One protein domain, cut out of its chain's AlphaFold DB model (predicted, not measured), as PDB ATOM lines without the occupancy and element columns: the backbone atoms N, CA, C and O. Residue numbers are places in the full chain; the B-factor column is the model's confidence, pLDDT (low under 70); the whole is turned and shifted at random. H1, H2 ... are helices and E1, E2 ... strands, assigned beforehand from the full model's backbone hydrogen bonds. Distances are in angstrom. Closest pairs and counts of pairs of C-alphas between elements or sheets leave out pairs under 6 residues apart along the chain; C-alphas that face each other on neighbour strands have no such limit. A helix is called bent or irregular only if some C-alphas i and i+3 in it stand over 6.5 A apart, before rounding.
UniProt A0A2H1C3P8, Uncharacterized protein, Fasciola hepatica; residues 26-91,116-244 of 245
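This is residues 26 to 91 and 116 to 244 of the 245 residues of an uncharacterized protein of Fasciola hepatica (UniProt A0A2H1C3P8). Two sheets stand next to each other along the longest axis: a larger, strongly twisted one of five strands with the kinked helix H2 along one face, and a smaller one of four strands with H5 beyond its edge strand E8. H1 and the short H3 meet near the larger sheet, and H4 lies off both sheets. The printed part has 195 residues, with five named helices and nine named strands in the order H1 E1 E2 E3 E4 E5 H2 E6 H3 E7 H4 E8 E9 H5, a mixed class. Both sheets, E2 E1 E4 E5 E6 and E3 E7 E9 E8, are mixed. The whole is compact, with a radius of gyration of the C-alphas of 18.2 A, and spans 63 by 42 by 25 A.

The larger sheet runs E2, residues 64 to 67, E1, 55 to 61, E4, 81 to 89, E5, 118 to 126, and E6, 162 to 169. E1 and E2 are a hairpin, with N 59 and O 66 2.8 A apart. E1 and E4 are antiparallel, with N 58 and O 83 at 2.8 A. E4 and E5 are antiparallel, with N 84 and O 123 at 2.9 A. E5 and E6 are parallel, with N 122 and O 164 at 2.8 A. H2, residues 132 to 150, is on this sheet at a height of 9.3 A, along the strands, at 12 degrees to E5 on the local plane; its closest C-alphas to E6 are Glu 147 and Val 163, 6.3 A. E5, H2 and E6 are a strand-helix-strand unit, two parallel neighbours with a helix between, and its crossover is right-handed. H1, residues 27 to 39, touches H3, residues 175 to 179, with residues 34 to 38 alone; the closest C-alphas are Met 34 and Ala 179, 5.1 A. Both only graze the larger sheet. The smaller sheet runs E3, 75 to 77, E7, 185 to 188, E9, 219 to 223, and E8, 206 to 210. N 76 and O 186 are 2.8 A apart, as are N 187 and O 220; in the hairpin of E8 and E9, N 210 and O 219 are 2.9 A apart. H5, residues 227 to 241, only grazes this sheet; the C-alphas of Tyr 208 and Val 233 are the closest, 7.0 A. H4, residues 198 to 201, is on neither sheet. Every O i to N i+4 pair is within hydrogen-bond range in H1 and H3, 12 of 15 in H2 and 9 of 11 in H5; H4 is too short for one.

E4 is 26.5 A long, E5 25.6 A, H2 24.3 A, E6 23.0 A and H5 22.4 A. H2 has a kink of 51 degrees near residue 144 and is only just irregular, its C-alphas 141 and 144 being 6.8 A apart. H1 begins at C-alpha 27 (133.877, 100.492, 111.301), E4 at C-alpha 81 (121.910, 87.408, 136.642), and H5 ends at C-alpha 241 (128.988, 88.890, 102.850).

The outline is only just elongated; the two C-alphas farthest apart, Asn 157 and Phe 227, are 63.6 A apart. Residues 92 to 115 are cut out between E4 and E5, and C-alphas 91 and 116 are 9.7 A apart. Of the links printed whole, H1 to E1 and H2 to E6 are long. The mean pLDDT of the printed part is 89.1; residue 116 and residues 225 to 244 are under 70.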
ATOM      1  N   GLU A  26     130.076 103.455 110.711       90.56
ATOM      2  CA  GLU A  26     131.195 102.873 109.973       90.56
ATOM      3  C   GLU A  26     132.170 102.201 110.945       90.56
ATOM      4  O   GLU A  26     132.186 102.491 112.141       90.56
ATOM      5  N   TRP A  27     132.989 101.278 110.443       90.06
ATOM      6  CA  TRP A  27     133.877 100.492 111.301       90.06
ATOM      7  C   TRP A  27     134.811 101.358 112.153       90.06
ATOM      8  O   TRP A  27     134.894 101.155 113.362       90.06
ATOM      9  N   ASP A  28     135.475 102.331 111.531       94.19
ATOM     10  CA  ASP A  28     136.440 103.196 112.214       94.19
ATOM     11  C   ASP A  28     135.751 104.117 113.227       94.19
ATOM     12  O   ASP A  28     136.229 104.267 114.345       94.19
ATOM     13  N   GLU A  29     134.577 104.650 112.877       93.56
ATOM     14  CA  GLU A  29     133.736 105.439 113.783       93.56
ATOM     15  C   GLU A  29     133.302 104.609 114.999       93.56
ATOM     16  O   GLU A  29     133.371 105.066 116.135       93.56
ATOM     17  N   ALA A  30     132.917 103.350 114.776       92.88
ATOM     18  CA  ALA A  30     132.550 102.426 115.836       92.88
ATOM     19  C   ALA A  30     133.740 102.058 116.740       92.88
ATOM     20  O   ALA A  30     133.553 101.889 117.945       92.88
ATOM     21  N   MET A  31     134.951 101.909 116.190       94.38
ATOM     22  CA  MET A  31     136.149 101.651 116.997       94.38
ATOM     23  C   MET A  31     136.555 102.890 117.797       94.38
ATOM     24  O   MET A  31     136.888 102.748 118.970       94.38
ATOM     25  N   GLN A  32     136.479 104.080 117.194       95.19
ATOM     26  CA  GLN A  32     136.780 105.339 117.871       95.19
ATOM     27  C   GLN A  32     135.812 105.576 119.029       95.19
ATOM     28  O   GLN A  32     136.254 105.716 120.159       95.19
ATOM     29  N   LEU A  33     134.503 105.485 118.784       94.69
ATOM     30  CA  LEU A  33     133.488 105.684 119.822       94.69
ATOM     31  C   LEU A  33     133.623 104.675 120.975       94.69
ATOM     32  O   LEU A  33     133.401 105.003 122.137       94.69
ATOM     33  N   MET A  34     133.998 103.431 120.662       95.06
ATOM     34  CA  MET A  34     134.306 102.427 121.678       95.06
ATOM     35  C   MET A  34     135.565 102.784 122.481       95.06
ATOM     36  O   MET A  34     135.578 102.521 123.680       95.06
ATOM     37  N   SER A  35     136.600 103.356 121.856       95.19
ATOM     38  CA  SER A  35     137.783 103.877 122.563       95.19
ATOM     39  C   SER A  35     137.381 105.010 123.498       95.19
ATOM     40  O   SER A  35     137.608 104.896 124.698       95.19
ATOM     41  N   ASP A  36     136.674 106.013 122.974       95.19
ATOM     42  CA  ASP A  36     136.255 107.212 123.706       95.19
ATOM     43  C   ASP A  36     135.478 106.840 124.983       95.19
ATOM     44  O   ASP A  36     135.835 107.251 126.085       95.19
ATOM     45  N   TRP A  37     134.480 105.950 124.883       95.06
ATOM     46  CA  TRP A  37     133.716 105.498 126.055       95.06
ATOM     47  C   TRP A  37     134.523 104.683 127.072       95.06
ATOM     48  O   TRP A  37     134.137 104.607 128.240       95.06
ATOM     49  N   ASN A  38     135.596 104.009 126.654       95.25
ATOM     50  CA  ASN A  38     136.466 103.279 127.577       95.25
ATOM     51  C   ASN A  38     137.554 104.177 128.183       95.25
ATOM     52  O   ASN A  38     138.021 103.871 129.276       95.25
ATOM     53  N   GLU A  39     137.925 105.275 127.523       94.56
ATOM     54  CA  GLU A  39     138.815 106.313 128.060       94.56
ATOM     55  C   GLU A  39     138.141 107.129 129.174       94.56
ATOM     56  O   GLU A  39     138.821 107.611 130.076       94.56
ATOM     57  N   GLU A  40     136.806 107.215 129.175       94.19
ATOM     58  CA  GLU A  40     136.032 107.811 130.274       94.19
ATOM     59  C   GLU A  40     136.065 106.982 131.572       94.19
ATOM     60  O   GLU A  40     135.780 107.515 132.652       94.19
ATOM     61  N   LEU A  41     136.387 105.682 131.503       96.50
ATOM     62  CA  LEU A  41     136.574 104.864 132.704       96.50
ATOM     63  C   LEU A  41     137.764 105.402 133.506       96.50
ATOM     64  O   LEU A  41     138.811 105.712 132.948       96.50
ATOM     65  N   VAL A  42     137.640 105.411 134.835       95.25
ATOM     66  CA  VAL A  42     138.730 105.850 135.732       95.25
ATOM     67  C   VAL A  42     140.021 105.067 135.483       95.25
ATOM     68  O   VAL A  42     141.120 105.606 135.574       95.25
ATOM     69  N   GLU A  43     139.877 103.788 135.148       95.31
ATOM     70  CA  GLU A  43     140.951 102.900 134.727       95.31
ATOM     71  C   GLU A  43     140.510 102.222 133.416       95.31
ATOM     72  O   GLU A  43     139.653 101.328 133.455       95.31
ATOM     73  N   PRO A  44     141.032 102.645 132.248       93.38
ATOM     74  CA  PRO A  44     140.615 102.099 130.960       93.38
ATOM     75  C   PRO A  44     140.840 100.589 130.862       93.38
ATOM     76  O   PRO A  44     141.850 100.062 131.336       93.38
ATOM     77  N   ILE A  45     139.907  99.886 130.217       92.31
ATOM     78  CA  ILE A  45     140.047  98.453 129.940       92.31
ATOM     79  C   ILE A  45     140.674  98.218 128.565       92.31
ATOM     80  O   ILE A  45     140.208  98.723 127.539       92.31
ATOM     81  N   GLY A  46     141.740  97.421 128.553       88.75
ATOM     82  CA  GLY A  46     142.454  97.039 127.344       88.75
ATOM     83  C   GLY A  46     141.728  95.981 126.499       88.75
ATOM     84  O   GLY A  46     140.728  95.389 126.917       88.75
ATOM     85  N   PRO A  47     142.250  95.691 125.293       88.06
ATOM     86  CA  PRO A  47     141.700  94.671 124.397       88.06
ATOM     87  C   PRO A  47     141.856  93.236 124.926       88.06
ATOM     88  O   PRO A  47     141.221  92.320 124.410       88.06
ATOM     89  N   ASP A  48     142.702  93.027 125.932       90.69
ATOM     90  CA  ASP A  48     142.887  91.767 126.651       90.69
ATOM     91  C   ASP A  48     141.780  91.483 127.680       90.69
ATOM     92  O   ASP A  48     141.721  90.374 128.214       90.69
ATOM     93  N   LEU A  49     140.892  92.456 127.927       92.75
ATOM     94  CA  LEU A  49     139.756  92.356 128.844       92.75
ATOM     95  C   LEU A  49     140.129  91.874 130.249       92.75
ATOM     96  O   LEU A  49     139.384  91.128 130.893       92.75
ATOM     97  N   ILE A  50     141.279  92.317 130.750       94.38
ATOM     98  CA  ILE A  50     141.635  92.088 132.145       94.38
ATOM     99  C   ILE A  50     140.747  93.001 133.011       94.38
ATOM    100  O   ILE A  50     140.841  94.223 132.886       94.38
ATOM    101  N   PRO A  51     139.872  92.445 133.874       93.50
ATOM    102  CA  PRO A  51     139.038  93.250 134.754       93.50
ATOM    103  C   PRO A  51     139.912  94.026 135.732       93.50
ATOM    104  O   PRO A  51     140.908  93.508 136.244       93.50
ATOM    105  N   ASN A  52     139.505  95.253 136.023       95.25
ATOM    106  CA  ASN A  52     140.258  96.178 136.855       95.25
ATOM    107  C   ASN A  52     139.341  96.828 137.905       95.25
ATOM    108  O   ASN A  52     138.246  96.331 138.185       95.25
ATOM    109  N   THR A  53     139.789  97.900 138.559       94.69
ATOM    110  CA  THR A  53     138.982  98.530 139.616       94.69
ATOM    111  C   THR A  53     137.827  99.370 139.076       94.69
ATOM    112  O   THR A  53     136.819  99.526 139.769       94.69
ATOM    113  N   ALA A  54     137.945  99.869 137.843       96.44
ATOM    114  CA  ALA A  54     136.918 100.665 137.187       96.44
ATOM    115  C   ALA A  54     135.833  99.813 136.526       96.44
ATOM    116  O   ALA A  54     134.703 100.278 136.434       96.44
ATOM    117  N   LEU A  55     136.135  98.579 136.106       98.19
ATOM    118  CA  LEU A  55     135.165  97.686 135.478       98.19
ATOM    119  C   LEU A  55     135.190  96.283 136.098       98.19
ATOM    120  O   LEU A  55     136.100  95.485 135.879       98.19
ATOM    121  N   GLN A  56     134.134  95.966 136.848       98.25
ATOM    122  CA  GLN A  56     134.009  94.725 137.613       98.25
ATOM    123  C   GLN A  56     132.741  93.962 137.237       98.25
ATOM    124  O   GLN A  56     131.694  94.564 137.011       98.25
ATOM    125  N   GLN A  57     132.801  92.627 137.238       98.69
ATOM    126  CA  GLN A  57     131.657  91.755 136.961       98.69
ATOM    127  C   GLN A  57     131.438  90.766 138.110       98.69
ATOM    128  O   GLN A  57     132.358  90.082 138.556       98.69
ATOM    129  N   PHE A  58     130.191  90.654 138.556       98.50
ATOM    130  CA  PHE A  58     129.745  89.759 139.616       98.50
ATOM    131  C   PHE A  58     128.601  88.884 139.116       98.50
ATOM    132  O   PHE A  58     127.765  89.325 138.327       98.50
ATOM    133  N   ILE A  59     128.533  87.658 139.617       98.31
ATOM    134  CA  ILE A  59     127.508  86.667 139.299       98.31
ATOM    135  C   ILE A  59     126.717  86.305 140.555       98.31
ATOM    136  O   ILE A  59     127.283  86.153 141.639       98.31
ATOM    137  N   MET A  60     125.397  86.170 140.414       96.00
ATOM    138  CA  MET A  60     124.542  85.651 141.477       96.00
ATOM    139  C   MET A  60     124.640  84.123 141.534       96.00
ATOM    140  O   MET A  60     124.134  83.431 140.651       96.00
ATOM    141  N   ILE A  61     125.220  83.584 142.605       93.12
ATOM    142  CA  ILE A  61     125.274  82.145 142.886       93.12
ATOM    143  C   ILE A  61     124.653  81.902 144.258       93.12
ATOM    144  O   ILE A  61     125.107  82.444 145.260       93.12
ATOM    145  N   GLU A  62     123.588  81.097 144.297       89.75
ATOM    146  CA  GLU A  62     122.931  80.668 145.547       89.75
ATOM    147  C   GLU A  62     122.554  81.833 146.484       89.75
ATOM    148  O   GLU A  62     122.698  81.762 147.703       89.75
ATOM    149  N   GLY A  63     122.070  82.935 145.902       88.12
ATOM    150  CA  GLY A  63     121.638  84.121 146.647       88.12
ATOM    151  C   GLY A  63     122.769  85.061 147.073       88.12
ATOM    152  O   GLY A  63     122.507  86.026 147.789       88.12
ATOM    153  N   LYS A  64     124.011  84.815 146.640       91.88
ATOM    154  CA  LYS A  64     125.168  85.678 146.902       91.88
ATOM    155  C   LYS A  64     125.777  86.197 145.605       91.88
ATOM    156  O   LYS A  64     125.892  85.463 144.628       91.88
ATOM    157  N   TRP A  65     126.225  87.448 145.630       95.31
ATOM    158  CA  TRP A  65     127.009  88.038 144.548       95.31
ATOM    159  C   TRP A  65     128.483  87.727 144.762       95.31
ATOM    160  O   TRP A  65     129.053  88.108 145.784       95.31
ATOM    161  N   VAL A  66     129.087  87.025 143.809       97.12
ATOM    162  CA  VAL A  66     130.511  86.676 143.835       97.12
ATOM    163  C   VAL A  66     131.207  87.246 142.600       97.12
ATOM    164  O   VAL A  66     130.572  87.308 141.545       97.12
ATOM    165  N   PRO A  67     132.475  87.683 142.695       98.06
ATOM    166  CA  PRO A  67     133.229  88.116 141.522       98.06
ATOM    167  C   PRO A  67     133.293  87.008 140.467       98.06
ATOM    168  O   PRO A  67     133.474  85.835 140.802       98.06
ATOM    169  N   VAL A  68     133.141  87.379 139.197       98.38
ATOM    170  CA  VAL A  68     133.397  86.471 138.074       98.38
ATOM    171  C   VAL A  68     134.903  86.241 137.959       98.38
ATOM    172  O   VAL A  68     135.700  87.158 138.146       98.38
ATOM    173  N   GLU A  69     135.307  85.004 137.675       96.88
ATOM    174  CA  GLU A  69     136.716  84.676 137.435       96.88
ATOM    175  C   GLU A  69     137.238  85.427 136.206       96.88
ATOM    176  O   GLU A  69     136.541  85.512 135.199       96.88
ATOM    177  N   GLN A  70     138.488  85.892 136.253       95.81
ATOM    178  CA  GLN A  70     139.100  86.702 135.192       95.81
ATOM    179  C   GLN A  70     138.915  86.113 133.782       95.81
ATOM    180  O   GLN A  70     138.512  86.819 132.868       95.81
ATOM    181  N   GLN A  71     139.130  84.807 133.608       95.75
ATOM    182  CA  GLN A  71     138.983  84.115 132.315       95.75
ATOM    183  C   GLN A  71     137.540  84.040 131.776       95.75
ATOM    184  O   GLN A  71     137.328  83.623 130.641       95.75
ATOM    185  N   TRP A  72     136.548  84.362 132.608       97.62
ATOM    186  CA  TRP A  72     135.128  84.411 132.258       97.62
ATOM    187  C   TRP A  72     134.584  85.844 132.271       97.62
ATOM    188  O   TRP A  72     133.375  86.036 132.128       97.62
ATOM    189  N   PHE A  73     135.438  86.851 132.446       98.31
ATOM    190  CA  PHE A  73     135.025  88.238 132.327       98.31
ATOM    191  C   PHE A  73     134.491  88.516 130.910       98.31
ATOM    192  O   PHE A  73     135.030  88.029 129.920       98.31
ATOM    193  N   GLY A  74     133.363  89.221 130.806       97.50
ATOM    194  CA  GLY A  74     132.645  89.419 129.540       97.50
ATOM    195  C   GLY A  74     131.840  88.208 129.056       97.50
ATOM    196  O   GLY A  74     131.167  88.284 128.024       97.50
ATOM    197  N   HIS A  75     131.844  87.102 129.808       98.62
ATOM    198  CA  HIS A  75     130.981  85.956 129.553       98.62
ATOM    199  C   HIS A  75     129.731  86.039 130.435       98.62
ATOM    200  O   HIS A  75     129.800  86.257 131.645       98.62
ATOM    201  N   PHE A  76     128.574  85.802 129.828       98.75
ATOM    202  CA  PHE A  76     127.275  85.811 130.488       98.75
ATOM    203  C   PHE A  76     126.539  84.506 130.205       98.75
ATOM    204  O   PHE A  76     126.673  83.938 129.127       98.75
ATOM    205  N   PHE A  77     125.747  84.022 131.155       98.50
ATOM    206  CA  PHE A  77     124.978  82.783 131.030       98.50
ATOM    207  C   PHE A  77     123.474  83.074 131.037       98.50
ATOM    208  O   PHE A  77     122.985  83.881 131.830       98.50
ATOM    209  N   SER A  78     122.726  82.443 130.125       98.19
ATOM    210  CA  SER A  78     121.326  82.789 129.842       98.19
ATOM    211  C   SER A  78     120.368  82.565 131.013       98.19
ATOM    212  O   SER A  78     119.318  83.209 131.041       98.19
ATOM    213  N   GLN A  79     120.709  81.693 131.965       98.12
ATOM    214  CA  GLN A  79     119.888  81.384 133.143       98.12
ATOM    215  C   GLN A  79     120.306  82.158 134.400       98.12
ATOM    216  O   GLN A  79     119.724  81.957 135.466       98.12
ATOM    217  N   ASP A  80     121.272  83.072 134.283       98.56
ATOM    218  CA  ASP A  80     121.827  83.792 135.423       98.56
ATOM    219  C   ASP A  80     121.637  85.311 135.359       98.56
ATOM    220  O   ASP A  80     121.250  85.907 134.351       98.56
ATOM    221  N   SER A  81     121.900  85.954 136.495       98.44
ATOM    222  CA  SER A  81     121.910  87.408 136.642       98.44
ATOM    223  C   SER A  81     123.291  87.872 137.085       98.44
ATOM    224  O   SER A  81     123.930  87.226 137.917       98.44
ATOM    225  N   TYR A  82     123.718  89.007 136.544       98.75
ATOM    226  CA  TYR A  82     125.029  89.594 136.773       98.75
ATOM    227  C   TYR A  82     124.887  91.041 137.223       98.75
ATOM    228  O   TYR A  82     123.937  91.731 136.853       98.75
ATOM    229  N   ILE A  83     125.869  91.502 137.985       98.56
ATOM    230  CA  ILE A  83     126.107  92.920 138.216       98.56
ATOM    231  C   ILE A  83     127.403  93.278 137.502       98.56
ATOM    232  O   ILE A  83     128.417  92.617 137.715       98.56
ATOM    233  N   VAL A  84     127.375  94.315 136.674       98.69
ATOM    234  CA  VAL A  84     128.582  94.959 136.151       98.69
ATOM    235  C   VAL A  84     128.658  96.346 136.767       98.69
ATOM    236  O   VAL A  84     127.683  97.093 136.717       98.69
ATOM    237  N   ILE A  85     129.786  96.671 137.383       98.44
ATOM    238  CA  ILE A  85     130.053  97.991 137.953       98.44
ATOM    239  C   ILE A  85     131.068  98.661 137.043       98.44
ATOM    240  O   ILE A  85     132.143  98.102 136.843       98.44
ATOM    241  N   ALA A  86     130.713  99.824 136.506       98.44
ATOM    242  CA  ALA A  86     131.591 100.670 135.711       98.44
ATOM    243  C   ALA A  86     131.761 102.022 136.416       98.44
ATOM    244  O   ALA A  86     130.763 102.642 136.794       98.44
ATOM    245  N   ARG A  87     133.000 102.468 136.619       97.38
ATOM    246  CA  ARG A  87     133.331 103.753 137.240       97.38
ATOM    247  C   ARG A  87     133.999 104.662 136.219       97.38
ATOM    248  O   ARG A  87     135.034 104.308 135.664       97.38
ATOM    249  N   TYR A  88     133.415 105.835 136.044       95.62
ATOM    250  CA  TYR A  88     133.837 106.868 135.110       95.62
ATOM    251  C   TYR A  88     134.270 108.109 135.877       95.62
ATOM    252  O   TYR A  88     133.843 108.314 137.019       95.62
ATOM    253  N   TRP A  89     135.068 108.949 135.238       92.56
ATOM    254  CA  TRP A  89     135.199 110.339 135.657       92.56
ATOM    255  C   TRP A  89     133.866 111.076 135.450       92.56
ATOM    256  O   TRP A  89     133.124 110.773 134.516       92.56
ATOM    257  N   ASP A  90     133.514 111.986 136.360       88.56
ATOM    258  CA  ASP A  90     132.266 112.759 136.291       88.56
ATOM    259  C   ASP A  90     132.561 114.212 135.904       88.56
ATOM    260  O   ASP A  90     132.910 115.027 136.755       88.56
ATOM    261  N   PHE A  91     132.425 114.515 134.609       78.38
ATOM    262  CA  PHE A  91     132.666 115.848 134.037       78.38
ATOM    263  C   PHE A  91     131.385 116.700 133.922       78.38
ATOM    264  O   PHE A  91     131.448 117.886 133.603       78.38
ATOM    265  N   GLU A 116     139.004 114.999 140.988       64.38
ATOM    266  CA  GLU A 116     138.784 113.547 141.192       64.38
ATOM    267  C   GLU A 116     137.317 113.109 141.400       64.38
ATOM    268  O   GLU A 116     137.023 112.148 142.123       64.38
ATOM    269  N   ARG A 117     136.343 113.789 140.783       83.12
ATOM    270  CA  ARG A 117     134.939 113.340 140.863       83.12
ATOM    271  C   ARG A 117     134.693 112.132 139.967       83.12
ATOM    272  O   ARG A 117     135.075 112.114 138.802       83.12
ATOM    273  N   THR A 118     134.008 111.122 140.504       92.31
ATOM    274  CA  THR A 118     133.660 109.910 139.753       92.31
ATOM    275  C   THR A 118     132.170 109.612 139.811       92.31
ATOM    276  O   THR A 118     131.491 109.856 140.812       92.31
ATOM    277  N   LYS A 119     131.678 109.018 138.727       94.56
ATOM    278  CA  LYS A 119     130.325 108.497 138.581       94.56
ATOM    279  C   LYS A 119     130.397 106.984 138.440       94.56
ATOM    280  O   LYS A 119     131.179 106.452 137.658       94.56
ATOM    281  N   THR A 120     129.546 106.270 139.163       97.56
ATOM    282  CA  THR A 120     129.441 104.810 139.064       97.56
ATOM    283  C   THR A 120     128.129 104.410 138.399       97.56
ATOM    284  O   THR A 120     127.056 104.810 138.841       97.56
ATOM    285  N   VAL A 121     128.190 103.565 137.370       98.31
ATOM    286  CA  VAL A 121     127.018 102.914 136.776       98.31
ATOM    287  C   VAL A 121     127.013 101.438 137.165       98.31
ATOM    288  O   VAL A 121     127.950 100.691 136.888       98.31
ATOM    289  N   VAL A 122     125.928 101.009 137.802       98.62
ATOM    290  CA  VAL A 122     125.673  99.622 138.186       98.62
ATOM    291  C   VAL A 122     124.656  99.028 137.218       98.62
ATOM    292  O   VAL A 122     123.459  99.330 137.265       98.62
ATOM    293  N   TYR A 123     125.128  98.150 136.342       98.69
ATOM    294  CA  TYR A 123     124.298  97.406 135.408       98.69
ATOM    295  C   TYR A 123     123.853  96.092 136.047       98.69
ATOM    296  O   TYR A 123     124.671  95.220 136.327       98.69
ATOM    297  N   PHE A 124     122.549  95.910 136.233       98.56
ATOM    298  CA  PHE A 124     121.968  94.601 136.512       98.56
ATOM    299  C   PHE A 124     121.662  93.917 135.181       98.56
ATOM    300  O   PHE A 124     120.653  94.229 134.545       98.56
ATOM    301  N   TRP A 125     122.522  92.999 134.750       98.75
ATOM    302  CA  TRP A 125     122.298  92.211 133.544       98.75
ATOM    303  C   TRP A 125     121.498  90.951 133.871       98.75
ATOM    304  O   TRP A 125     121.824  90.203 134.795       98.75
ATOM    305  N   GLN A 126     120.446  90.693 133.102       98.44
ATOM    306  CA  GLN A 126     119.542  89.573 133.314       98.44
ATOM    307  C   GLN A 126     119.479  88.677 132.079       98.44
ATOM    308  O   GLN A 126     119.018  89.097 131.011       98.44
ATOM    309  N   GLY A 127     119.869  87.416 132.265       98.44
ATOM    310  CA  GLY A 127     119.710  86.368 131.274       98.44
ATOM    311  C   GLY A 127     118.245  86.174 130.890       98.44
ATOM    312  O   GLY A 127     117.333  86.372 131.693       98.44
ATOM    313  N   ARG A 128     118.000  85.770 129.644       97.44
ATOM    314  CA  ARG A 128     116.653  85.555 129.100       97.44
ATOM    315  C   ARG A 128     115.856  84.516 129.889       97.44
ATOM    316  O   ARG A 128     114.631  84.578 129.912       97.44
ATOM    317  N   GLU A 129     116.548  83.546 130.469       97.62
ATOM    318  CA  GLU A 129     115.983  82.445 131.246       97.62
ATOM    319  C   GLU A 129     116.203  82.642 132.757       97.62
ATOM    320  O   GLU A 129     115.843  81.777 133.553       97.62
ATOM    321  N   ALA A 130     116.797  83.767 133.169       97.00
ATOM    322  CA  ALA A 130     117.063  84.061 134.567       97.00
ATOM    323  C   ALA A 130     115.792  84.502 135.308       97.00
ATOM    324  O   ALA A 130     114.923  85.186 134.762       97.00
ATOM    325  N   SER A 131     115.709  84.156 136.592       93.69
ATOM    326  CA  SER A 131     114.548  84.462 137.434       93.69
ATOM    327  C   SER A 131     114.310  85.970 137.593       93.69
ATOM    328  O   SER A 131     115.206  86.711 137.998       93.69
ATOM    329  N   GLU A 132     113.069  86.422 137.378       93.88
ATOM    330  CA  GLU A 132     112.635  87.795 137.698       93.88
ATOM    331  C   GLU A 132     112.779  88.126 139.190       93.88
ATOM    332  O   GLU A 132     112.969  89.290 139.550       93.88
ATOM    333  N   LEU A 133     112.752  87.116 140.069       93.62
ATOM    334  CA  LEU A 133     112.950  87.321 141.506       93.62
ATOM    335  C   LEU A 133     114.327  87.919 141.810       93.62
ATOM    336  O   LEU A 133     114.439  88.699 142.749       93.62
ATOM    337  N   ASN A 134     115.356  87.622 141.010       93.62
ATOM    338  CA  ASN A 134     116.688  88.197 141.214       93.62
ATOM    339  C   ASN A 134     116.665  89.721 141.037       93.62
ATOM    340  O   ASN A 134     117.261  90.439 141.837       93.62
ATOM    341  N   TRP A 135     115.940  90.218 140.027       94.62
ATOM    342  CA  TRP A 135     115.768  91.656 139.811       94.62
ATOM    343  C   TRP A 135     114.969  92.308 140.942       94.62
ATOM    344  O   TRP A 135     115.337  93.379 141.421       94.62
ATOM    345  N   LEU A 136     113.888  91.666 141.393       94.19
ATOM    346  CA  LEU A 136     113.077  92.191 142.494       94.19
ATOM    347  C   LEU A 136     113.894  92.273 143.790       94.19
ATOM    348  O   LEU A 136     113.925  93.327 144.418       94.19
ATOM    349  N   THR A 137     114.614  91.207 144.146       92.38
ATOM    350  CA  THR A 137     115.507  91.180 145.315       92.38
ATOM    351  C   THR A 137     116.600  92.238 145.206       92.38
ATOM    352  O   THR A 137     116.873  92.948 146.173       92.38
ATOM    353  N   PHE A 138     117.200  92.405 144.025       94.00
ATOM    354  CA  PHE A 138     118.159  93.477 143.794       94.00
ATOM    355  C   PHE A 138     117.543  94.849 144.082       94.00
ATOM    356  O   PHE A 138     118.078  95.607 144.886       94.00
ATOM    357  N   ASN A 139     116.394  95.148 143.475       93.56
ATOM    358  CA  ASN A 139     115.779  96.464 143.562       93.56
ATOM    359  C   ASN A 139     115.263  96.799 144.971       93.56
ATOM    360  O   ASN A 139     115.353  97.950 145.388       93.56
ATOM    361  N   PHE A 140     114.733  95.813 145.701       92.31
ATOM    362  CA  PHE A 140     114.144  96.033 147.025       92.31
ATOM    363  C   PHE A 140     115.114  95.862 148.191       92.31
ATOM    364  O   PHE A 140     114.864  96.424 149.254       92.31
ATOM    365  N   SER A 141     116.193  95.095 148.028       89.00
ATOM    366  CA  SER A 141     117.104  94.785 149.136       89.00
ATOM    367  C   SER A 141     118.512  95.308 148.899       89.00
ATOM    368  O   SER A 141     119.060  95.972 149.767       89.00
ATOM    369  N   LEU A 142     119.103  95.045 147.733       92.56
ATOM    370  CA  LEU A 142     120.525  95.330 147.527       92.56
ATOM    371  C   LEU A 142     120.805  96.746 147.013       92.56
ATOM    372  O   LEU A 142     121.846  97.317 147.329       92.56
ATOM    373  N   ARG A 143     119.891  97.323 146.227       94.75
ATOM    374  CA  ARG A 143     120.103  98.604 145.541       94.75
ATOM    375  C   ARG A 143     120.492  99.721 146.509       94.75
ATOM    376  O   ARG A 143     121.494 100.383 146.275       94.75
ATOM    377  N   LYS A 144     119.737  99.896 147.598       95.00
ATOM    378  CA  LYS A 144     119.977 100.964 148.583       95.00
ATOM    379  C   LYS A 144     121.308 100.787 149.318       95.00
ATOM    380  O   LYS A 144     122.017 101.764 149.553       95.00
ATOM    381  N   ASP A 145     121.663  99.548 149.648       94.44
ATOM    382  CA  ASP A 145     122.936  99.232 150.298       94.44
ATOM    383  C   ASP A 145     124.119  99.507 149.360       94.44
ATOM    384  O   ASP A 145     125.131 100.063 149.787       94.44
ATOM    385  N   MET A 146     123.988  99.161 148.074       95.62
ATOM    386  CA  MET A 146     124.989  99.491 147.056       95.62
ATOM    387  C   MET A 146     125.097 100.994 146.832       95.62
ATOM    388  O   MET A 146     126.208 101.504 146.805       95.62
ATOM    389  N   GLU A 147     123.970 101.694 146.707       96.12
ATOM    390  CA  GLU A 147     123.925 103.147 146.540       96.12
ATOM    391  C   GLU A 147     124.665 103.830 147.687       96.12
ATOM    392  O   GLU A 147     125.619 104.552 147.438       96.12
ATOM    393  N   THR A 148     124.332 103.475 148.933       94.81
ATOM    394  CA  THR A 148     124.980 104.019 150.136       94.81
ATOM    395  C   THR A 148     126.492 103.788 150.138       94.81
ATOM    396  O   THR A 148     127.250 104.669 150.524       94.81
ATOM    397  N   ARG A 149     126.955 102.599 149.731       93.56
ATOM    398  CA  ARG A 149     128.391 102.276 149.724       93.56
ATOM    399  C   ARG A 149     129.142 102.953 148.584       93.56
ATOM    400  O   ARG A 149     130.261 103.404 148.797       93.56
ATOM    401  N   LEU A 150     128.555 102.979 147.389       94.44
ATOM    402  CA  LEU A 150     129.191 103.493 146.175       94.44
ATOM    403  C   LEU A 150     129.127 105.019 146.082       94.44
ATOM    404  O   LEU A 150     129.967 105.604 145.411       94.44
ATOM    405  N   SER A 151     128.180 105.660 146.772       93.69
ATOM    406  CA  SER A 151     128.099 107.119 146.861       93.69
ATOM    407  C   SER A 151     129.031 107.712 147.920       93.69
ATOM    408  O   SER A 151     129.124 108.930 148.028       93.69
ATOM    409  N   THR A 152     129.686 106.899 148.755       90.88
ATOM    410  CA  THR A 152     130.612 107.414 149.774       90.88
ATOM    411  C   THR A 152     131.839 108.014 149.102       90.88
ATOM    412  O   THR A 152     132.557 107.322 148.380       90.88
ATOM    413  N   ASN A 153     132.092 109.292 149.369       86.31
ATOM    414  CA  ASN A 153     133.293 109.968 148.905       86.31
ATOM    415  C   ASN A 153     134.478 109.606 149.821       86.31
ATOM    416  O   ASN A 153     134.327 109.681 151.043       86.31
ATOM    417  N   PRO A 154     135.640 109.203 149.276       85.62
ATOM    418  CA  PRO A 154     136.852 109.004 150.072       85.62
ATOM    419  C   PRO A 154     137.310 110.268 150.813       85.62
ATOM    420  O   PRO A 154     137.931 110.166 151.867       85.62
ATOM    421  N   ASN A 155     136.999 111.450 150.276       83.31
ATOM    422  CA  ASN A 155     137.210 112.725 150.943       83.31
ATOM    423  C   ASN A 155     136.068 112.987 151.941       83.31
ATOM    424  O   ASN A 155     134.909 113.090 151.539       83.31
ATOM    425  N   GLU A 156     136.398 113.142 153.227       78.81
ATOM    426  CA  GLU A 156     135.429 113.356 154.316       78.81
ATOM    427  C   GLU A 156     134.549 114.601 154.119       78.81
ATOM    428  O   GLU A 156     133.389 114.609 154.528       78.81
ATOM    429  N   ASN A 157     135.079 115.632 153.455       80.50
ATOM    430  CA  ASN A 157     134.356 116.870 153.148       80.50
ATOM    431  C   ASN A 157     133.743 116.861 151.736       80.50
ATOM    432  O   ASN A 157     133.112 117.835 151.321       80.50
ATOM    433  N   GLY A 158     133.944 115.780 150.981       77.88
ATOM    434  CA  GLY A 158     133.446 115.629 149.623       77.88
ATOM    435  C   GLY A 158     131.942 115.357 149.581       77.88
ATOM    436  O   GLY A 158     131.375 114.678 150.438       77.88
ATOM    437  N   ARG A 159     131.275 115.857 148.536       82.81
ATOM    438  CA  ARG A 159     129.877 115.492 148.255       82.81
ATOM    439  C   ARG A 159     129.779 114.006 147.877       82.81
ATOM    440  O   ARG A 159     130.748 113.467 147.334       82.81
ATOM    441  N   PRO A 160     128.629 113.348 148.114       87.25
ATOM    442  CA  PRO A 160     128.422 111.970 147.687       87.25
ATOM    443  C   PRO A 160     128.664 111.778 146.184       87.25
ATOM    444  O   PRO A 160     128.244 112.609 145.380       87.25
ATOM    445  N   LEU A 161     129.314 110.674 145.814       91.75
ATOM    446  CA  LEU A 161     129.558 110.294 144.422       91.75
ATOM    447  C   LEU A 161     128.250 109.881 143.734       91.75
ATOM    448  O   LEU A 161     127.362 109.283 144.349       91.75
ATOM    449  N   LYS A 162     128.140 110.170 142.436       94.31
ATOM    450  CA  LYS A 162     126.957 109.850 141.632       94.31
ATOM    451  C   LYS A 162     126.889 108.349 141.356       94.31
ATOM    452  O   LYS A 162     127.856 107.747 140.890       94.31
ATOM    453  N   VAL A 163     125.728 107.744 141.605       96.69
ATOM    454  CA  VAL A 163     125.478 106.321 141.331       96.69
ATOM    455  C   VAL A 163     124.225 106.169 140.478       96.69
ATOM    456  O   VAL A 163     123.137 106.599 140.858       96.69
ATOM    457  N   GLU A 164     124.360 105.515 139.332       97.06
ATOM    458  CA  GLU A 164     123.255 105.201 138.431       97.06
ATOM    459  C   GLU A 164     123.034 103.695 138.354       97.06
ATOM    460  O   GLU A 164     123.972 102.907 138.294       97.06
ATOM    461  N   PHE A 165     121.772 103.278 138.306       98.12
ATOM    462  CA  PHE A 165     121.406 101.870 138.207       98.12
ATOM    463  C   PHE A 165     120.647 101.620 136.913       98.12
ATOM    464  O   PHE A 165     119.575 102.196 136.700       98.12
ATOM    465  N   LYS A 166     121.157 100.710 136.084       97.88
ATOM    466  CA  LYS A 166     120.541 100.322 134.812       97.88
ATOM    467  C   LYS A 166     120.170  98.844 134.840       97.88
ATOM    468  O   LYS A 166     120.982  97.998 135.200       97.88
ATOM    469  N   ARG A 167     118.942  98.510 134.434       97.88
ATOM    470  CA  ARG A 167     118.557  97.116 134.169       97.88
ATOM    471  C   ARG A 167     118.833  96.806 132.706       97.88
ATOM    472  O   ARG A 167     118.266  97.450 131.830       97.88
ATOM    473  N   VAL A 168     119.636  95.784 132.462       98.12
ATOM    474  CA  VAL A 168     120.000  95.304 131.133       98.12
ATOM    475  C   VAL A 168     119.433  93.903 130.953       98.12
ATOM    476  O   VAL A 168     119.619  93.035 131.800       98.12
ATOM    477  N   ARG A 169     118.703  93.660 129.865       98.19
ATOM    478  CA  ARG A 169     118.206  92.315 129.537       98.19
ATOM    479  C   ARG A 169     119.033  91.720 128.413       98.19
ATOM    480  O   ARG A 169     119.449  92.444 127.515       98.19
ATOM    481  N   GLN A 170     119.191  90.399 128.429       97.88
ATOM    482  CA  GLN A 170     119.888  89.667 127.377       97.88
ATOM    483  C   GLN A 170     119.383  90.077 125.982       97.88
ATOM    484  O   GLN A 170     118.191  89.974 125.680       97.88
ATOM    485  N   GLN A 171     120.307  90.476 125.107       94.12
ATOM    486  CA  GLN A 171     120.062  90.977 123.745       94.12
ATOM    487  C   GLN A 171     119.362  92.348 123.645       94.12
ATOM    488  O   GLN A 171     119.023  92.758 122.530       94.12
ATOM    489  N   GLN A 172     119.167  93.049 124.765       95.38
ATOM    490  CA  GLN A 172     118.710  94.443 124.868       95.38
ATOM    491  C   GLN A 172     119.777  95.325 125.547       95.38
ATOM    492  O   GLN A 172     119.446  96.337 126.157       95.38
ATOM    493  N   GLU A 173     121.048  94.916 125.486       96.12
ATOM    494  CA  GLU A 173     122.189  95.732 125.903       96.12
ATOM    495  C   GLU A 173     122.305  96.992 125.028       96.12
ATOM    496  O   GLU A 173     122.124  96.906 123.808       96.12
ATOM    497  N   ASP A 174     122.606  98.135 125.650       94.12
ATOM    498  CA  ASP A 174     122.915  99.385 124.949       94.12
ATOM    499  C   ASP A 174     124.373  99.403 124.445       94.12
ATOM    500  O   ASP A 174     125.177  98.528 124.777       94.12
ATOM    501  N   LEU A 175     124.708 100.370 123.584       94.50
ATOM    502  CA  LEU A 175     126.034 100.438 122.960       94.50
ATOM    503  C   LEU A 175     127.151 100.701 123.975       94.50
ATOM    504  O   LEU A 175     128.210 100.091 123.853       94.50
ATOM    505  N   VAL A 176     126.900 101.541 124.982       96.00
ATOM    506  CA  VAL A 176     127.884 101.881 126.022       96.00
ATOM    507  C   VAL A 176     128.246 100.640 126.835       96.00
ATOM    508  O   VAL A 176     129.419 100.316 126.986       96.00
ATOM    509  N   PHE A 177     127.250  99.865 127.280       97.94
ATOM    510  CA  PHE A 177     127.493  98.603 127.975       97.94
ATOM    511  C   PHE A 177     128.299  97.621 127.117       97.94
ATOM    512  O   PHE A 177     129.206  96.962 127.622       97.94
ATOM    513  N   LEU A 178     127.973  97.498 125.826       97.06
ATOM    514  CA  LEU A 178     128.659  96.571 124.919       97.06
ATOM    515  C   LEU A 178     130.102  96.999 124.611       97.06
ATOM    516  O   LEU A 178     130.969  96.133 124.469       97.06
ATOM    517  N   ALA A 179     130.372  98.304 124.548       96.25
ATOM    518  CA  ALA A 179     131.696  98.857 124.275       96.25
ATOM    519  C   ALA A 179     132.749  98.438 125.310       96.25
ATOM    520  O   ALA A 179     133.895  98.175 124.948       96.25
ATOM    521  N   HIS A 180     132.355  98.278 126.573       97.75
ATOM    522  CA  HIS A 180     133.254  97.837 127.646       97.75
ATOM    523  C   HIS A 180     133.800  96.421 127.480       97.75
ATOM    524  O   HIS A 180     134.805  96.063 128.084       97.75
ATOM    525  N   PHE A 181     133.156  95.607 126.646       97.19
ATOM    526  CA  PHE A 181     133.605  94.250 126.361       97.19
ATOM    527  C   PHE A 181     134.378  94.155 125.051       97.19
ATOM    528  O   PHE A 181     134.584  93.047 124.570       97.19
ATOM    529  N   GLN A 182     134.781  95.279 124.443       95.00
ATOM    530  CA  GLN A 182     135.698  95.311 123.297       95.00
ATOM    531  C   GLN A 182     135.292  94.338 122.168       95.00
ATOM    532  O   GLN A 182     136.138  93.699 121.541       95.00
ATOM    533  N   ARG A 183     133.974  94.185 121.932       95.12
ATOM    534  CA  ARG A 183     133.353  93.251 120.958       95.12
ATOM    535  C   ARG A 183     133.541  91.752 121.246       95.12
ATOM    536  O   ARG A 183     133.255  90.918 120.387       95.12
ATOM    537  N   GLN A 184     133.978  91.404 122.449       95.69
ATOM    538  CA  GLN A 184     134.243  90.041 122.916       95.69
ATOM    539  C   GLN A 184     133.195  89.550 123.932       95.69
ATOM    540  O   GLN A 184     133.424  88.569 124.636       95.69
ATOM    541  N   LEU A 185     132.015  90.180 124.000       97.81
ATOM    542  CA  LEU A 185     130.923  89.685 124.841       97.81
ATOM    543  C   LEU A 185     130.410  88.334 124.321       97.81
ATOM    544  O   LEU A 185     129.986  88.206 123.163       97.81
ATOM    545  N   ILE A 186     130.387  87.332 125.203       98.19
ATOM    546  CA  ILE A 186     129.901  85.985 124.894       98.19
ATOM    547  C   ILE A 186     128.712  85.643 125.790       98.19
ATOM    548  O   ILE A 186     128.775  85.760 127.009       98.19
ATOM    549  N   ILE A 187     127.625  85.164 125.184       98.44
ATOM    550  CA  ILE A 187     126.436  84.693 125.889       98.44
ATOM    551  C   ILE A 187     126.314  83.183 125.718       98.44
ATOM    552  O   ILE A 187     126.022  82.689 124.630       98.44
ATOM    553  N   HIS A 188     126.492  82.466 126.815       98.00
ATOM    554  CA  HIS A 188     126.357  81.022 126.944       98.00
ATOM    555  C   HIS A 188     124.922  80.626 127.288       98.00
ATOM    556  O   HIS A 188     124.171  81.388 127.898       98.00
ATOM    557  N   SER A 189     124.544  79.405 126.928       96.25
ATOM    558  CA  SER A 189     123.310  78.784 127.403       96.25
ATOM    559  C   SER A 189     123.536  78.116 128.763       96.25
ATOM    560  O   SER A 189     124.596  77.539 129.009       96.25
ATOM    561  N   GLY A 190     122.519  78.147 129.627       96.25
ATOM    562  CA  GLY A 190     122.537  77.461 130.925       96.25
ATOM    563  C   GLY A 190     123.052  78.348 132.053       96.25
ATOM    564  O   GLY A 190     122.867  79.564 131.994       96.25
ATOM    565  N   HIS A 191     123.683  77.732 133.060       97.44
ATOM    566  CA  HIS A 191     124.217  78.404 134.244       97.44
ATOM    567  C   HIS A 191     125.754  78.467 134.269       97.44
ATOM    568  O   HIS A 191     126.449  77.503 133.948       97.44
ATOM    569  N   TYR A 192     126.289  79.570 134.785       97.81
ATOM    570  CA  TYR A 192     127.695  79.810 135.089       97.81
ATOM    571  C   TYR A 192     128.247  78.779 136.071       97.81
ATOM    572  O   TYR A 192     129.399  78.362 135.957       97.81
ATOM    573  N   ARG A 193     127.436  78.311 137.031       96.44
ATOM    574  CA  ARG A 193     127.868  77.271 137.981       96.44
ATOM    575  C   ARG A 193     128.348  75.997 137.268       96.44
ATOM    576  O   ARG A 193     129.275  75.356 137.747       96.44
ATOM    577  N   ASP A 194     127.805  75.722 136.081       96.06
ATOM    578  CA  ASP A 194     128.107  74.541 135.268       96.06
ATOM    579  C   ASP A 194     129.193  74.797 134.208       96.06
ATOM    580  O   ASP A 194     129.478  73.917 133.389       96.06
ATOM    581  N   ARG A 195     129.825  75.984 134.201       95.12
ATOM    582  CA  ARG A 195     130.787  76.422 133.166       95.12
ATOM    583  C   ARG A 195     131.964  75.461 132.958       95.12
ATOM    584  O   ARG A 195     132.452  75.355 131.835       95.12
ATOM    585  N   LEU A 196     132.380  74.762 134.019       95.25
ATOM    586  CA  LEU A 196     133.466  73.773 134.032       95.25
ATOM    587  C   LEU A 196     132.966  72.323 134.139       95.25
ATOM    588  O   LEU A 196     133.764  71.417 134.354       95.25
ATOM    589  N   SER A 197     131.656  72.082 134.036       95.94
ATOM    590  CA  SER A 197     131.126  70.718 134.102       95.94
ATOM    591  C   SER A 197     131.599  69.895 132.898       95.94
ATOM    592  O   SER A 197     131.591  70.384 131.766       95.94
ATOM    593  N   SER A 198     131.952  68.624 133.118       94.31
ATOM    594  CA  SER A 198     132.346  67.712 132.031       94.31
ATOM    595  C   SER A 198     131.245  67.602 130.976       94.31
ATOM    596  O   SER A 198     131.510  67.705 129.788       94.31
ATOM    597  N   ALA A 199     129.978  67.556 131.407       91.06
ATOM    598  CA  ALA A 199     128.824  67.538 130.509       91.06
ATOM    599  C   ALA A 199     128.783  68.727 129.528       91.06
ATOM    600  O   ALA A 199     128.285  68.585 128.411       91.06
ATOM    601  N   ARG A 200     129.285  69.901 129.936       91.88
ATOM    602  CA  ARG A 200     129.397  71.075 129.067       91.88
ATOM    603  C   ARG A 200     130.639  71.014 128.186       91.88
ATOM    604  O   ARG A 200     130.530  71.315 127.004       91.88
ATOM    605  N   GLN A 201     131.784  70.634 128.749       89.81
ATOM    606  CA  GLN A 201     133.060  70.565 128.028       89.81
ATOM    607  C   GLN A 201     133.058  69.493 126.928       89.81
ATOM    608  O   GLN A 201     133.584  69.730 125.845       89.81
ATOM    609  N   ASP A 202     132.398  68.360 127.169       90.56
ATOM    610  CA  ASP A 202     132.293  67.247 126.216       90.56
ATOM    611  C   ASP A 202     131.275  67.522 125.096       90.56
ATOM    612  O   ASP A 202     131.203  66.805 124.093       90.56
ATOM    613  N   LYS A 203     130.447  68.559 125.253       89.25
ATOM    614  CA  LYS A 203     129.402  68.911 124.298       89.25
ATOM    615  C   LYS A 203     129.937  69.889 123.257       89.25
ATOM    616  O   LYS A 203     130.486  70.934 123.584       89.25
ATOM    617  N   VAL A 204     129.643  69.624 121.983       90.62
ATOM    618  CA  VAL A 204     129.868  70.603 120.910       90.62
ATOM    619  C   VAL A 204     129.005  71.843 121.150       90.62
ATOM    620  O   VAL A 204     127.770  71.775 121.122       90.62
ATOM    621  N   GLN A 205     129.670  72.979 121.344       90.56
ATOM    622  CA  GLN A 205     129.042  74.282 121.509       90.56
ATOM    623  C   GLN A 205     129.091  75.048 120.191       90.56
ATOM    624  O   GLN A 205     130.137  75.147 119.552       90.56
ATOM    625  N   MET A 206     127.949  75.583 119.771       93.31
ATOM    626  CA  MET A 206     127.833  76.354 118.539       93.31
ATOM    627  C   MET A 206     127.460  77.787 118.892       93.31
ATOM    628  O   MET A 206     126.511  78.000 119.642       93.31
ATOM    629  N   TYR A 207     128.165  78.756 118.317       94.12
ATOM    630  CA  TYR A 207     127.899  80.178 118.508       94.12
ATOM    631  C   TYR A 207     127.597  80.823 117.162       94.12
ATOM    632  O   TYR A 207     128.150  80.426 116.135       94.12
ATOM    633  N   TYR A 208     126.728  81.828 117.164       92.00
ATOM    634  CA  TYR A 208     126.618  82.761 116.047       92.00
ATOM    635  C   TYR A 208     126.992  84.160 116.522       92.00
ATOM    636  O   TYR A 208     126.686  84.547 117.652       92.00
ATOM    637  N   MET A 209     127.653  84.911 115.646       93.12
ATOM    638  CA  MET A 209     127.988  86.307 115.889       93.12
ATOM    639  C   MET A 209     126.834  87.198 115.435       93.12
ATOM    640  O   MET A 209     126.260  87.000 114.363       93.12
ATOM    641  N   ARG A 210     126.494  88.188 116.256       89.06
ATOM    642  CA  ARG A 210     125.432  89.159 115.991       89.06
ATOM    643  C   ARG A 210     125.966  90.560 116.237       89.06
ATOM    644  O   ARG A 210     126.392  90.822 117.347       89.06
ATOM    645  N   ALA A 211     125.874  91.442 115.241       85.50
ATOM    646  CA  ALA A 211     126.322  92.837 115.341       85.50
ATOM    647  C   ALA A 211     125.189  93.875 115.208       85.50
ATOM    648  O   ALA A 211     125.409  95.052 115.415       85.50
ATOM    649  N   ASN A 212     123.957  93.488 114.850       83.44
ATOM    650  CA  ASN A 212     122.822  94.420 114.657       83.44
ATOM    651  C   ASN A 212     123.097  95.640 113.749       83.44
ATOM    652  O   ASN A 212     122.430  96.657 113.894       83.44
ATOM    653  N   GLY A 213     124.057  95.549 112.825       79.50
ATOM    654  CA  GLY A 213     124.440  96.679 111.974       79.50
ATOM    655  C   GLY A 213     125.394  97.687 112.625       79.50
ATOM    656  O   GLY A 213     125.601  98.740 112.048       79.50
ATOM    657  N   ASN A 214     125.987  97.394 113.787       84.94
ATOM    658  CA  ASN A 214     127.025  98.224 114.401       84.94
ATOM    659  C   ASN A 214     128.140  97.333 114.975       84.94
ATOM    660  O   ASN A 214     127.865  96.360 115.678       84.94
ATOM    661  N   ALA A 215     129.405  97.650 114.696       90.81
ATOM    662  CA  ALA A 215     130.531  96.843 115.160       90.81
ATOM    663  C   ALA A 215     130.589  96.719 116.695       90.81
ATOM    664  O   ALA A 215     130.848  95.619 117.185       90.81
ATOM    665  N   ILE A 216     130.265  97.782 117.446       92.94
ATOM    666  CA  ILE A 216     130.217  97.787 118.923       92.94
ATOM    667  C   ILE A 216     129.195  96.770 119.439       92.94
ATOM    668  O   ILE A 216     129.418  96.082 120.429       92.94
ATOM    669  N   SER A 217     128.086  96.605 118.715       92.00
ATOM    670  CA  SER A 217     127.007  95.681 119.072       92.00
ATOM    671  C   SER A 217     127.351  94.196 118.878       92.00
ATOM    672  O   SER A 217     126.464  93.347 119.018       92.00
ATOM    673  N   THR A 218     128.598  93.865 118.521       93.31
ATOM    674  CA  THR A 218     129.044  92.486 118.292       93.31
ATOM    675  C   THR A 218     128.970  91.658 119.571       93.31
ATOM    676  O   THR A 218     129.551  92.001 120.595       93.31
ATOM    677  N   ARG A 219     128.277  90.522 119.484       94.12
ATOM    678  CA  ARG A 219     128.156  89.524 120.549       94.12
ATOM    679  C   ARG A 219     128.119  88.118 119.967       94.12
ATOM    680  O   ARG A 219     127.481  87.885 118.936       94.12
ATOM    681  N   SER A 220     128.766  87.181 120.648       96.94
ATOM    682  CA  SER A 220     128.743  85.755 120.308       96.94
ATOM    683  C   SER A 220     127.718  85.046 121.180       96.94
ATOM    684  O   SER A 220     127.804  85.096 122.401       96.94
ATOM    685  N   ILE A 221     126.725  84.397 120.577       96.25
ATOM    686  CA  ILE A 221     125.595  83.823 121.317       96.25
ATOM    687  C   ILE A 221     125.526  82.321 121.060       96.25
ATOM    688  O   ILE A 221     125.395  81.891 119.911       96.25
ATOM    689  N   GLU A 222     125.585  81.529 122.131       95.19
ATOM    690  CA  GLU A 222     125.454  80.077 122.080       95.19
ATOM    691  C   GLU A 222     124.054  79.696 121.586       95.19
ATOM    692  O   GLU A 222     123.024  80.207 122.038       95.19
ATOM    693  N   VAL A 223     124.010  78.768 120.639       91.19
ATOM    694  CA  VAL A 223     122.786  78.200 120.089       91.19
ATOM    695  C   VAL A 223     122.798  76.694 120.231       91.19
ATOM    696  O   VAL A 223     123.828  76.028 120.152       91.19
ATOM    697  N   ARG A 224     121.602  76.127 120.399       82.56
ATOM    698  CA  ARG A 224     121.429  74.677 120.420       82.56
ATOM    699  C   ARG A 224     121.904  74.077 119.096       82.56
ATOM    700  O   ARG A 224     121.329  74.382 118.046       82.56
ATOM    701  N   SER A 225     122.876  73.168 119.173       69.88
ATOM    702  CA  SER A 225     123.305  72.330 118.057       69.88
ATOM    703  C   SER A 225     122.125  71.470 117.593       69.88
ATOM    704  O   SER A 225     121.675  70.537 118.253       69.88
ATOM    705  N   SER A 226     121.521  71.867 116.479       65.69
ATOM    706  CA  SER A 226     120.446  71.132 115.816       65.69
ATOM    707  C   SER A 226     120.590  71.338 114.315       65.69
ATOM    708  O   SER A 226     120.879  72.451 113.871       65.69
ATOM    709  N   PHE A 227     120.385  70.272 113.538       55.75
ATOM    710  CA  PHE A 227     120.550  70.283 112.079       55.75
ATOM    711  C   PHE A 227     119.736  71.395 111.388       55.75
ATOM    712  O   PHE A 227     120.191  71.968 110.403       55.75
ATOM    713  N   SER A 228     118.576  71.773 111.935       59.66
ATOM    714  CA  SER A 228     117.710  72.827 111.387       59.66
ATOM    715  C   SER A 228     118.259  74.253 111.531       59.66
ATOM    716  O   SER A 228     117.842  75.140 110.788       59.66
ATOM    717  N   ARG A 229     119.193  74.508 112.457       55.09
ATOM    718  CA  ARG A 229     119.746  75.857 112.694       55.09
ATOM    719  C   ARG A 229     121.008  76.158 111.893       55.09
ATOM    720  O   ARG A 229     121.347  77.327 111.742       55.09
ATOM    721  N   ILE A 230     121.648  75.142 111.316       52.94
ATOM    722  CA  ILE A 230     122.828  75.303 110.453       52.94
ATOM    723  C   ILE A 230     122.469  76.108 109.188       52.94
ATOM    724  O   ILE A 230     123.219  76.997 108.789       52.94
ATOM    725  N   GLY A 231     121.276  75.895 108.615       46.25
ATOM    726  CA  GLY A 231     120.804  76.637 107.435       46.25
ATOM    727  C   GLY A 231     120.525  78.127 107.685       46.25
ATOM    728  O   GLY A 231     120.777  78.956 106.814       46.25
ATOM    729  N   LEU A 232     120.068  78.494 108.888       49.00
ATOM    730  CA  LEU A 232     119.815  79.891 109.280       49.00
ATOM    731  C   LEU A 232     121.114  80.684 109.485       49.00
ATOM    732  O   LEU A 232     121.182  81.855 109.116       49.00
ATOM    733  N   VAL A 233     122.156  80.047 110.029       48.97
ATOM    734  CA  VAL A 233     123.477  80.675 110.200       48.97
ATOM    735  C   VAL A 233     124.146  80.903 108.839       48.97
ATOM    736  O   VAL A 233     124.711  81.970 108.614       48.97
ATOM    737  N   HIS A 234     123.990  79.971 107.892       38.81
ATOM    738  CA  HIS A 234     124.477  80.138 106.518       38.81
ATOM    739  C   HIS A 234     123.755  81.271 105.764       38.81
ATOM    740  O   HIS A 234     124.401  82.065 105.084       38.81
ATOM    741  N   LEU A 235     122.432  81.410 105.921       38.38
ATOM    742  CA  LEU A 235     121.670  82.530 105.346       38.38
ATOM    743  C   LEU A 235     122.081  83.883 105.953       38.38
ATOM    744  O   LEU A 235     122.207  84.865 105.227       38.38
ATOM    745  N   SER A 236     122.351  83.928 107.263       44.25
ATOM    746  CA  SER A 236     122.815  85.146 107.938       44.25
ATOM    747  C   SER A 236     124.234  85.552 107.525       44.25
ATOM    748  O   SER A 236     124.475  86.741 107.347       44.25
ATOM    749  N   LEU A 237     125.166  84.604 107.349       39.38
ATOM    750  CA  LEU A 237     126.514  84.899 106.837       39.38
ATOM    751  C   LEU A 237     126.496  85.304 105.358       39.38
ATOM    752  O   LEU A 237     127.241  86.194 104.963       39.38
ATOM    753  N   SER A 238     125.638  84.687 104.542       35.44
ATOM    754  CA  SER A 238     125.524  85.015 103.117       35.44
ATOM    755  C   SER A 238     124.945  86.420 102.888       35.44
ATOM    756  O   SER A 238     125.405  87.128 101.994       35.44
ATOM    757  N   LEU A 239     124.017  86.862 103.749       38.69
ATOM    758  CA  LEU A 239     123.540  88.250 103.791       38.69
ATOM    759  C   LEU A 239     124.611  89.229 104.295       38.69
ATOM    760  O   LEU A 239     124.673  90.351 103.805       38.69
ATOM    761  N   PHE A 240     125.465  88.814 105.236       41.97
ATOM    762  CA  PHE A 240     126.554  89.650 105.750       41.97
ATOM    763  C   PHE A 240     127.667  89.850 104.707       41.97
ATOM    764  O   PHE A 240     128.160  90.959 104.541       41.97
ATOM    765  N   LEU A 241     128.007  88.809 103.940       41.59
ATOM    766  CA  LEU A 241     128.988  88.890 102.850       41.59
ATOM    767  C   LEU A 241     128.476  89.684 101.636       41.59
ATOM    768  O   LEU A 241     129.279  90.310 100.957       41.59
ATOM    769  N   HIS A 242     127.162  89.720 101.384       41.34
ATOM    770  CA  HIS A 242     126.577  90.577 100.337       41.34
ATOM    771  C   HIS A 242     126.555  92.072 100.691       41.34
ATOM    772  O   HIS A 242     126.329  92.887  99.806       41.34
ATOM    773  N   PHE A 243     126.766  92.437 101.958       38.09
ATOM    774  CA  PHE A 243     126.831  93.835 102.403       38.09
ATOM    775  C   PHE A 243     128.263  94.392 102.462       38.09
ATOM    776  O   PHE A 243     128.434  95.585 102.680       38.09
ATOM    777  N   ILE A 244     129.279  93.542 102.273       40.69
ATOM    778  CA  ILE A 244     130.711  93.907 102.279       40.69
ATOM    779  C   ILE A 244     131.312  93.758 100.857       40.69
ATOM    780  O   ILE A 244     132.526  93.734 100.680       40.69
TER     781      ILE A 244